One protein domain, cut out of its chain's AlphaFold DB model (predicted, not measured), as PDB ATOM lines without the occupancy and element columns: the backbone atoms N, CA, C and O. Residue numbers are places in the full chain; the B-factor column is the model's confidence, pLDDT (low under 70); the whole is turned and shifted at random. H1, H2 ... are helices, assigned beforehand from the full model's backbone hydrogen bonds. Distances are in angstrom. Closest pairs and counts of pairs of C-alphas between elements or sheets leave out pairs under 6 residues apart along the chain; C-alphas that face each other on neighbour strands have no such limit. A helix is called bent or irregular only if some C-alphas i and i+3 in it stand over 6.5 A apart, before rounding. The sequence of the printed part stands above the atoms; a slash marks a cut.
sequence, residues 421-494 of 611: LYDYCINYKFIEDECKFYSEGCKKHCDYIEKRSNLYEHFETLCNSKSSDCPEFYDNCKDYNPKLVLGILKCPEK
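This is residues 421 to 494 of the 611 residues of the protein "PIR Superfamily Protein" of Plasmodium ovale wallikeri (UniProt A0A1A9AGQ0). An elongated helical body is laid down in three passes: H1 runs out, the bent helix H2 folds back beside it and on past its first residue, and H3 and H4 return in H1's direction. H3 packs on H1 and H4 on the first arm of H2; the link 465 to 473 makes the turn at one end. The 74 printed residues, with four named helices and no named strand, are all helix in class. The whole is compact, with a radius of gyration of the C-alphas of 12.7 A, and spans 41 by 24 by 16 A.

H1, residues 421 to 437, touches with residues 428 to 435 alone H2a, residues 442 to 451, as a helical hairpin: opposite ways, a shallow tilt of 17 degrees, closest C-alphas Cys 435 and Cys 442 at 5.1 A. By its hydrogen bonds H2 was assigned as one helix, residues 442 to 464, but it is bent: C-alphas 451 and 454 are 7.3 A apart. H2b, residues 454 to 464, stands at 69 degrees to H2a, a steep tilt, only just. H3, residues 474 to 480, touches H1 at residues 422 to 428 alone, the same way at a steep tilt of 38 degrees; the closest C-alphas, Cys 425 and Cys 477, are 5.6 A apart. H4, residues 482 to 488, touches H2a, opposite ways at a shallow tilt of 16 degrees; the closest C-alphas, Ile 449 and Pro 482, are 5.9 A apart. H2a and H3 are apart. Every O i to N i+4 pair is within hydrogen-bond range in H1 and H2b, against 3 of 6 in H2a, 2 of 3 in H4 and 1 of 3 in H3, which has 2 of 4 O i to N i+3 pairs within range.

H1 begins at C-alpha 421 (323.195, 407.895, 359.513) and is 24.7 A long. H2a measures 15.4 A and H2b 15.2 A. H2a and H3 are irregular, with C-alphas 444 and 447 6.9 A apart and C-alphas 476 and 479 7.7 A apart. H4 ends at C-alpha 488 (317.970, 424.267, 349.480).

The C-alphas farthest apart, those of Glu 440 and Ser 468, are 40.7 A apart. The printed part has no cut and no long link. Residues 436 to 441 and 492 to 494 have pLDDT under 70.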
ATOM      1  N   LEU A 421     324.242 407.560 360.477       92.38
ATOM      2  CA  LEU A 421     323.195 407.895 359.513       92.38
ATOM      3  C   LEU A 421     321.899 408.272 360.235       92.38
ATOM      4  O   LEU A 421     321.294 409.287 359.909       92.38
ATOM      5  N   TYR A 422     321.475 407.487 361.225       90.69
ATOM      6  CA  TYR A 422     320.280 407.788 362.010       90.69
ATOM      7  C   TYR A 422     320.418 409.123 362.753       90.69
ATOM      8  O   TYR A 422     319.511 409.957 362.726       90.69
ATOM      9  N   ASP A 423     321.595 409.365 363.334       89.75
ATOM     10  CA  ASP A 423     321.942 410.619 363.983       89.75
ATOM     11  C   ASP A 423     321.885 411.785 362.981       89.75
ATOM     12  O   ASP A 423     321.389 412.865 363.304       89.75
ATOM     13  N   TYR A 424     322.359 411.587 361.748       90.38
ATOM     14  CA  TYR A 424     322.212 412.571 360.677       90.38
ATOM     15  C   TYR A 424     320.747 412.845 360.336       90.38
ATOM     16  O   TYR A 424     320.338 414.004 360.337       90.38
ATOM     17  N   CYS A 425     319.948 411.798 360.118       88.75
ATOM     18  CA  CYS A 425     318.543 411.920 359.743       88.75
ATOM     19  C   CYS A 425     317.740 412.712 360.789       88.75
ATOM     20  O   CYS A 425     316.926 413.569 360.451       88.75
ATOM     21  N   ILE A 426     318.016 412.483 362.072       86.25
ATOM     22  CA  ILE A 426     317.390 413.225 363.165       86.25
ATOM     23  C   ILE A 426     317.877 414.674 363.196       86.25
ATOM     24  O   ILE A 426     317.059 415.589 363.234       86.25
ATOM     25  N   ASN A 427     319.193 414.902 363.182       85.75
ATOM     26  CA  ASN A 427     319.751 416.252 363.260       85.75
ATOM     27  C   ASN A 427     319.324 417.125 362.085       85.75
ATOM     28  O   ASN A 427     319.003 418.290 362.298       85.75
ATOM     29  N   TYR A 428     319.297 416.572 360.870       85.81
ATOM     30  CA  TYR A 428     318.873 417.314 359.693       85.81
ATOM     31  C   TYR A 428     317.440 417.812 359.841       85.81
ATOM     32  O   TYR A 428     317.189 418.963 359.525       85.81
ATOM     33  N   LYS A 429     316.523 417.021 360.406       82.12
ATOM     34  CA  LYS A 429     315.163 417.503 360.650       82.12
ATOM     35  C   LYS A 429     315.130 418.755 361.536       82.12
ATOM     36  O   LYS A 429     314.423 419.711 361.237       82.12
ATOM     37  N   PHE A 430     315.911 418.768 362.616       79.69
ATOM     38  CA  PHE A 430     316.015 419.955 363.470       79.69
ATOM     39  C   PHE A 430     316.647 421.137 362.741       79.69
ATOM     40  O   PHE A 430     316.205 422.264 362.927       79.69
ATOM     41  N   ILE A 431     317.663 420.872 361.918       81.56
ATOM     42  CA  ILE A 431     318.309 421.883 361.078       81.56
ATOM     43  C   ILE A 431     317.306 422.451 360.074       81.56
ATOM     44  O   ILE A 431     317.240 423.659 359.908       81.56
ATOM     45  N   GLU A 432     316.513 421.606 359.423       80.38
ATOM     46  CA  GLU A 432     315.495 422.002 358.459       80.38
ATOM     47  C   GLU A 432     314.449 422.907 359.118       80.38
ATOM     48  O   GLU A 432     314.165 423.990 358.605       80.38
ATOM     49  N   ASP A 433     313.924 422.503 360.277       74.25
ATOM     50  CA  ASP A 433     312.977 423.306 361.047       74.25
ATOM     51  C   ASP A 433     313.619 424.631 361.490       74.25
ATOM     52  O   ASP A 433     313.056 425.695 361.252       74.25
ATOM     53  N   GLU A 434     314.834 424.612 362.045       71.62
ATOM     54  CA  GLU A 434     315.569 425.827 362.420       71.62
ATOM     55  C   GLU A 434     315.777 426.762 361.218       71.62
ATOM     56  O   GLU A 434     315.528 427.964 361.317       71.62
ATOM     57  N   CYS A 435     316.182 426.223 360.069       71.81
ATOM     58  CA  CYS A 435     316.452 426.976 358.848       71.81
ATOM     59  C   CYS A 435     315.189 427.572 358.212       71.81
ATOM     60  O   CYS A 435     315.285 428.634 357.594       71.81
ATOM     61  N   LYS A 436     314.014 426.942 358.381       69.62
ATOM     62  CA  LYS A 436     312.719 427.509 357.957       69.62
ATOM     63  C   LYS A 436     312.396 428.806 358.701       69.62
ATOM     64  O   LYS A 436     311.834 429.719 358.103       69.62
ATOM     65  N   PHE A 437     312.758 428.899 359.980       56.66
ATOM     66  CA  PHE A 437     312.425 430.047 360.831       56.66
ATOM     67  C   PHE A 437     313.568 431.064 360.975       56.66
ATOM     68  O   PHE A 437     313.311 432.249 361.174       56.66
ATOM     69  N   TYR A 438     314.823 430.627 360.844       63.62
ATOM     70  CA  TYR A 438     316.024 431.438 361.054       63.62
ATOM     71  C   TYR A 438     317.030 431.251 359.909       63.62
ATOM     72  O   TYR A 438     318.100 430.654 360.066       63.62
ATOM     73  N   SER A 439     316.715 431.815 358.740       60.66
ATOM     74  CA  SER A 439     317.510 431.670 357.507       60.66
ATOM     75  C   SER A 439     318.982 432.089 357.646       60.66
ATOM     76  O   SER A 439     319.857 431.571 356.955       60.66
ATOM     77  N   GLU A 440     319.280 433.019 358.553       59.38
ATOM     78  CA  GLU A 440     320.621 433.567 358.768       59.38
ATOM     79  C   GLU A 440     321.562 432.599 359.531       59.38
ATOM     80  O   GLU A 440     322.779 432.612 359.322       59.38
ATOM     81  N   GLY A 441     321.016 431.696 360.358       62.75
ATOM     82  CA  GLY A 441     321.774 430.664 361.081       62.75
ATOM     83  C   GLY A 441     322.122 429.437 360.234       62.75
ATOM     84  O   GLY A 441     323.085 428.731 360.532       62.75
ATOM     85  N   CYS A 442     321.394 429.234 359.135       71.19
ATOM     86  CA  CYS A 442     321.411 427.999 358.362       71.19
ATOM     87  C   CYS A 442     322.769 427.666 357.722       71.19
ATOM     88  O   CYS A 442     323.202 426.513 357.715       71.19
ATOM     89  N   LYS A 443     323.510 428.693 357.277       73.06
ATOM     90  CA  LYS A 443     324.847 428.533 356.669       73.06
ATOM     91  C   LYS A 443     325.847 427.821 357.584       73.06
ATOM     92  O   LYS A 443     326.806 427.225 357.105       73.06
ATOM     93  N   LYS A 444     325.629 427.871 358.902       74.44
ATOM     94  CA  LYS A 444     326.500 427.240 359.903       74.44
ATOM     95  C   LYS A 444     326.373 425.712 359.917       74.44
ATOM     96  O   LYS A 444     327.277 425.042 360.405       74.44
ATOM     97  N   HIS A 445     325.289 425.164 359.363       82.25
ATOM     98  CA  HIS A 445     325.034 423.722 359.297       82.25
ATOM     99  C   HIS A 445     325.584 423.067 358.023       82.25
ATOM    100  O   HIS A 445     325.675 421.842 357.954       82.25
ATOM    101  N   CYS A 446     326.013 423.865 357.042       83.31
ATOM    102  CA  CYS A 446     326.521 423.385 355.757       83.31
ATOM    103  C   CYS A 446     327.720 422.443 355.911       83.31
ATOM    104  O   CYS A 446     327.709 421.353 355.351       83.31
ATOM    105  N   ASP A 447     328.704 422.797 356.747       84.75
ATOM    106  CA  ASP A 447     329.867 421.933 357.001       84.75
ATOM    107  C   ASP A 447     329.473 420.603 357.667       84.75
ATOM    108  O   ASP A 447     330.107 419.575 357.429       84.75
ATOM    109  N   TYR A 448     328.447 420.607 358.525       87.00
ATOM    110  CA  TYR A 448     327.940 419.389 359.157       87.00
ATOM    111  C   TYR A 448     327.284 418.469 358.122       87.00
ATOM    112  O   TYR A 448     327.609 417.283 358.080       87.00
ATOM    113  N   ILE A 449     326.406 419.016 357.277       89.25
ATOM    114  CA  ILE A 449     325.707 418.268 356.226       89.25
ATOM    115  C   ILE A 449     326.710 417.727 355.204       89.25
ATOM    116  O   ILE A 449     326.685 416.540 354.886       89.25
ATOM    117  N   GLU A 450     327.649 418.561 354.757       88.44
ATOM    118  CA  GLU A 450     328.671 418.185 353.783       88.44
ATOM    119  C   GLU A 450     329.525 417.014 354.289       88.44
ATOM    120  O   GLU A 450     329.701 416.026 353.575       88.44
ATOM    121  N   LYS A 451     329.968 417.056 355.553       88.00
ATOM    122  CA  LYS A 451     330.734 415.962 356.181       88.00
ATOM    123  C   LYS A 451     329.968 414.638 356.254       88.00
ATOM    124  O   LYS A 451     330.597 413.593 356.409       88.00
ATOM    125  N   ARG A 452     328.635 414.657 356.164       91.75
ATOM    126  CA  ARG A 452     327.786 413.454 356.172       91.75
ATOM    127  C   ARG A 452     327.454 412.938 354.768       91.75
ATOM    128  O   ARG A 452     326.908 411.843 354.667       91.75
ATOM    129  N   SER A 453     327.864 413.637 353.704       91.31
ATOM    130  CA  SER A 453     327.586 413.267 352.302       91.31
ATOM    131  C   SER A 453     328.046 411.859 351.941       91.31
ATOM    132  O   SER A 453     327.237 411.063 351.480       91.31
ATOM    133  N   ASN A 454     329.307 411.515 352.218       92.00
ATOM    134  CA  ASN A 454     329.852 410.197 351.865       92.00
ATOM    135  C   ASN A 454     329.142 409.057 352.609       92.00
ATOM    136  O   ASN A 454     328.911 407.987 352.052       92.00
ATOM    137  N   LEU A 455     328.792 409.289 353.880       93.81
ATOM    138  CA  LEU A 455     328.041 408.324 354.681       93.81
ATOM    139  C   LEU A 455     326.652 408.096 354.082       93.81
ATOM    140  O   LEU A 455     326.211 406.958 353.967       93.81
ATOM    141  N   TYR A 456     325.977 409.177 353.695       93.88
ATOM    142  CA  TYR A 456     324.661 409.098 353.084       93.88
ATOM    143  C   TYR A 456     324.707 408.381 351.729       93.88
ATOM    144  O   TYR A 456     323.914 407.479 351.498       93.88
ATOM    145  N   GLU A 457     325.666 408.724 350.866       93.25
ATOM    146  CA  GLU A 457     325.848 408.125 349.535       93.25
ATOM    147  C   GLU A 457     326.102 406.610 349.595       93.25
ATOM    148  O   GLU A 457     325.581 405.850 348.773       93.25
ATOM    149  N   HIS A 458     326.845 406.153 350.607       92.00
ATOM    150  CA  HIS A 458     327.022 404.728 350.872       92.00
ATOM    151  C   HIS A 458     325.678 404.018 351.106       92.00
ATOM    152  O   HIS A 458     325.392 403.008 350.460       92.00
ATOM    153  N   PHE A 459     324.827 404.563 351.982       92.44
ATOM    154  CA  PHE A 459     323.513 403.980 352.268       92.44
ATOM    155  C   PHE A 459     322.502 404.185 351.139       92.44
ATOM    156  O   PHE A 459     321.678 403.306 350.912       92.44
ATOM    157  N   GLU A 460     322.592 405.281 350.390       92.19
ATOM    158  CA  GLU A 460     321.795 405.508 349.183       92.19
ATOM    159  C   GLU A 460     322.062 404.418 348.146       92.19
ATOM    160  O   GLU A 460     321.131 403.772 347.667       92.19
ATOM    161  N   THR A 461     323.333 404.128 347.869       90.69
ATOM    162  CA  THR A 461     323.718 403.051 346.948       90.69
ATOM    163  C   THR A 461     323.241 401.688 347.456       90.69
ATOM    164  O   THR A 461     322.641 400.916 346.702       90.69
ATOM    165  N   LEU A 462     323.451 401.405 348.748       90.19
ATOM    166  CA  LEU A 462     323.038 400.150 349.376       90.19
ATOM    167  C   LEU A 462     321.517 399.945 349.283       90.19
ATOM    168  O   LEU A 462     321.050 398.892 348.850       90.19
ATOM    169  N   CYS A 463     320.734 400.959 349.639       90.31
ATOM    170  CA  CYS A 463     319.278 400.881 349.686       90.31
ATOM    171  C   CYS A 463     318.621 400.928 348.300       90.31
ATOM    172  O   CYS A 463     317.596 400.280 348.091       90.31
ATOM    173  N   ASN A 464     319.222 401.616 347.323       86.50
ATOM    174  CA  ASN A 464     318.734 401.628 345.940       86.50
ATOM    175  C   ASN A 464     318.813 400.249 345.277       86.50
ATOM    176  O   ASN A 464     317.976 399.921 344.437       86.50
ATOM    177  N   SER A 465     319.756 399.404 345.703       81.94
ATOM    178  CA  SER A 465     319.838 398.013 345.244       81.94
ATOM    179  C   SER A 465     318.731 397.103 345.814       81.94
ATOM    180  O   SER A 465     318.699 395.917 345.498       81.94
ATOM    181  N   LYS A 466     317.820 397.644 346.647       74.00
ATOM    182  CA  LYS A 466     316.802 396.906 347.424       74.00
ATOM    183  C   LYS A 466     317.401 395.771 348.265       74.00
ATOM    184  O   LYS A 466     316.747 394.756 348.497       74.00
ATOM    185  N   SER A 467     318.644 395.950 348.717       75.50
ATOM    186  CA  SER A 467     319.307 395.014 349.622       75.50
ATOM    187  C   SER A 467     318.516 394.877 350.926       75.50
ATOM    188  O   SER A 467     318.062 395.876 351.491       75.50
ATOM    189  N   SER A 468     318.408 393.648 351.437       77.56
ATOM    190  CA  SER A 468     317.874 393.365 352.777       77.56
ATOM    191  C   SER A 468     318.670 394.046 353.890       77.56
ATOM    192  O   SER A 468     318.164 394.199 354.997       77.56
ATOM    193  N   ASP A 469     319.894 394.489 353.592       82.25
ATOM    194  CA  ASP A 469     320.750 395.207 354.531       82.25
ATOM    195  C   ASP A 469     320.421 396.704 354.609       82.25
ATOM    196  O   ASP A 469     321.027 397.417 355.410       82.25
ATOM    197  N   CYS A 470     319.469 397.222 353.827       87.19
ATOM    198  CA  CYS A 470     319.044 398.614 353.954       87.19
ATOM    199  C   CYS A 470     318.456 398.886 355.357       87.19
ATOM    200  O   CYS A 470     317.587 398.138 355.812       87.19
ATOM    201  N   PRO A 471     318.891 399.938 356.079       88.81
ATOM    202  CA  PRO A 471     318.297 400.275 357.367       88.81
ATOM    203  C   PRO A 471     316.805 400.597 357.225       88.81
ATOM    204  O   PRO A 471     316.437 401.486 356.466       88.81
ATOM    205  N   GLU A 472     315.947 399.958 358.026       87.12
ATOM    206  CA  GLU A 472     314.481 400.138 357.968       87.12
ATOM    207  C   GLU A 472     314.020 401.603 358.098       87.12
ATOM    208  O   GLU A 472     312.937 401.964 357.657       87.12
ATOM    209  N   PHE A 473     314.818 402.461 358.743       86.94
ATOM    210  CA  PHE A 473     314.490 403.880 358.913       86.94
ATOM    211  C   PHE A 473     314.914 404.760 357.728       86.94
ATOM    212  O   PHE A 473     314.564 405.938 357.722       86.94
ATOM    213  N   TYR A 474     315.693 404.237 356.774       89.38
ATOM    214  CA  TYR A 474     316.304 405.024 355.700       89.38
ATOM    215  C   TYR A 474     315.258 405.740 354.842       89.38
ATOM    216  O   TYR A 474     315.427 406.914 354.518       89.38
ATOM    217  N   ASP A 475     314.140 405.073 354.549       87.12
ATOM    218  CA  ASP A 475     313.053 405.645 353.750       87.12
ATOM    219  C   ASP A 475     312.498 406.946 354.350       87.12
ATOM    220  O   ASP A 475     312.168 407.868 353.609       87.12
ATOM    221  N   ASN A 476     312.499 407.072 355.682       83.81
ATOM    222  CA  ASN A 476     312.032 408.271 356.386       83.81
ATOM    223  C   ASN A 476     313.007 409.458 356.293       83.81
ATOM    224  O   ASN A 476     312.685 410.543 356.771       83.81
ATOM    225  N   CYS A 477     314.208 409.262 355.739       86.62
ATOM    226  CA  CYS A 477     315.188 410.325 355.526       86.62
ATOM    227  C   CYS A 477     315.774 410.371 354.112       86.62
ATOM    228  O   CYS A 477     316.840 410.955 353.897       86.62
ATOM    229  N   LYS A 478     315.058 409.817 353.126       87.88
ATOM    230  CA  LYS A 478     315.390 409.958 351.699       87.88
ATOM    231  C   LYS A 478     315.442 411.418 351.242       87.88
ATOM    232  O   LYS A 478     316.363 411.822 350.538       87.88
ATOM    233  N   ASP A 479     314.516 412.231 351.736       87.56
ATOM    234  CA  ASP A 479     314.433 413.653 351.380       87.56
ATOM    235  C   ASP A 479     315.564 414.492 351.996       87.56
ATOM    236  O   ASP A 479     315.754 415.656 351.647       87.56
ATOM    237  N   TYR A 480     316.353 413.902 352.898       90.25
ATOM    238  CA  TYR A 480     317.465 414.567 353.572       90.25
ATOM    239  C   TYR A 480     318.792 414.339 352.850       90.25
ATOM    240  O   TYR A 480     319.842 414.449 353.466       90.25
ATOM    241  N   ASN A 481     318.784 413.980 351.564       91.06
ATOM    242  CA  ASN A 481     320.019 413.773 350.813       91.06
ATOM    243  C   ASN A 481     320.903 415.043 350.864       91.06
ATOM    244  O   ASN A 481     320.474 416.090 350.365       91.06
ATOM    245  N   PRO A 482     322.147 414.964 351.387       91.19
ATOM    246  CA  PRO A 482     323.086 416.084 351.467       91.19
ATOM    247  C   PRO A 482     323.230 416.880 350.163       91.19
ATOM    248  O   PRO A 482     323.251 418.108 350.200       91.19
ATOM    249  N   LYS A 483     323.251 416.211 349.001       88.19
ATOM    250  CA  LYS A 483     323.370 416.857 347.682       88.19
ATOM    251  C   LYS A 483     322.166 417.751 347.364       88.19
ATOM    252  O   LYS A 483     322.339 418.813 346.776       88.19
ATOM    253  N   LEU A 484     320.960 417.345 347.768       87.50
ATOM    254  CA  LEU A 484     319.733 418.120 347.559       87.50
ATOM    255  C   LEU A 484     319.645 419.276 348.556       87.50
ATOM    256  O   LEU A 484     319.421 420.432 348.191       87.50
ATOM    257  N   VAL A 485     319.850 418.964 349.832       87.94
ATOM    258  CA  VAL A 485     319.570 419.904 350.914       87.94
ATOM    259  C   VAL A 485     320.616 421.011 351.021       87.94
ATOM    260  O   VAL A 485     320.261 422.134 351.354       87.94
ATOM    261  N   LEU A 486     321.882 420.768 350.654       86.62
ATOM    262  CA  LEU A 486     322.900 421.830 350.590       86.62
ATOM    263  C   LEU A 486     322.487 422.967 349.637       86.62
ATOM    264  O   LEU A 486     322.718 424.140 349.944       86.62
ATOM    265  N   GLY A 487     321.827 422.632 348.522       78.25
ATOM    266  CA  GLY A 487     321.271 423.611 347.586       78.25
ATOM    267  C   GLY A 487     320.082 424.376 348.172       78.25
ATOM    268  O   GLY A 487     320.047 425.605 348.109       78.25
ATOM    269  N   ILE A 488     319.146 423.668 348.815       79.38
ATOM    270  CA  ILE A 488     317.970 424.267 349.480       79.38
ATOM    271  C   ILE A 488     318.399 425.269 350.559       79.38
ATOM    272  O   ILE A 488     317.846 426.367 350.654       79.38
ATOM    273  N   LEU A 489     319.422 424.924 351.341       76.06
ATOM    274  CA  LEU A 489     319.936 425.751 352.433       76.06
ATOM    275  C   LEU A 489     320.864 426.886 351.958       76.06
ATOM    276  O   LEU A 489     321.378 427.641 352.787       76.06
ATOM    277  N   LYS A 490     321.058 427.043 350.636       75.81
ATOM    278  CA  LYS A 490     321.915 428.069 350.012       75.81
ATOM    279  C   LYS A 490     323.330 428.081 350.606       75.81
ATOM    280  O   LYS A 490     323.878 429.142 350.934       75.81
ATOM    281  N   CYS A 491     323.899 426.892 350.793       74.94
ATOM    282  CA  CYS A 491     325.256 426.728 351.296       74.94
ATOM    283  C   CYS A 491     326.279 427.322 350.312       74.94
ATOM    284  O   CYS A 491     326.114 427.161 349.104       74.94
ATOM    285  N   PRO A 492     327.322 428.028 350.791       68.69
ATOM    286  CA  PRO A 492     328.345 428.580 349.908       68.69
ATOM    287  C   PRO A 492     329.092 427.449 349.192       68.69
ATOM    288  O   PRO A 492     329.570 426.517 349.838       68.69
ATOM    289  N   GLU A 493     329.204 427.540 347.866       63.00
ATOM    290  CA  GLU A 493     329.987 426.591 347.076       63.00
ATOM    291  C   GLU A 493     331.464 426.665 347.477       63.00
ATOM    292  O   GLU A 493     332.082 427.735 347.479       63.00
ATOM    293  N   LYS A 494     332.053 425.517 347.823       57.12
ATOM    294  CA  LYS A 494     333.503 425.416 347.991       57.12
ATOM    295  C   LYS A 494     334.137 425.288 346.612       57.12
ATOM    296  O   LYS A 494     333.918 424.303 345.913       57.12
TER     297      LYS A 494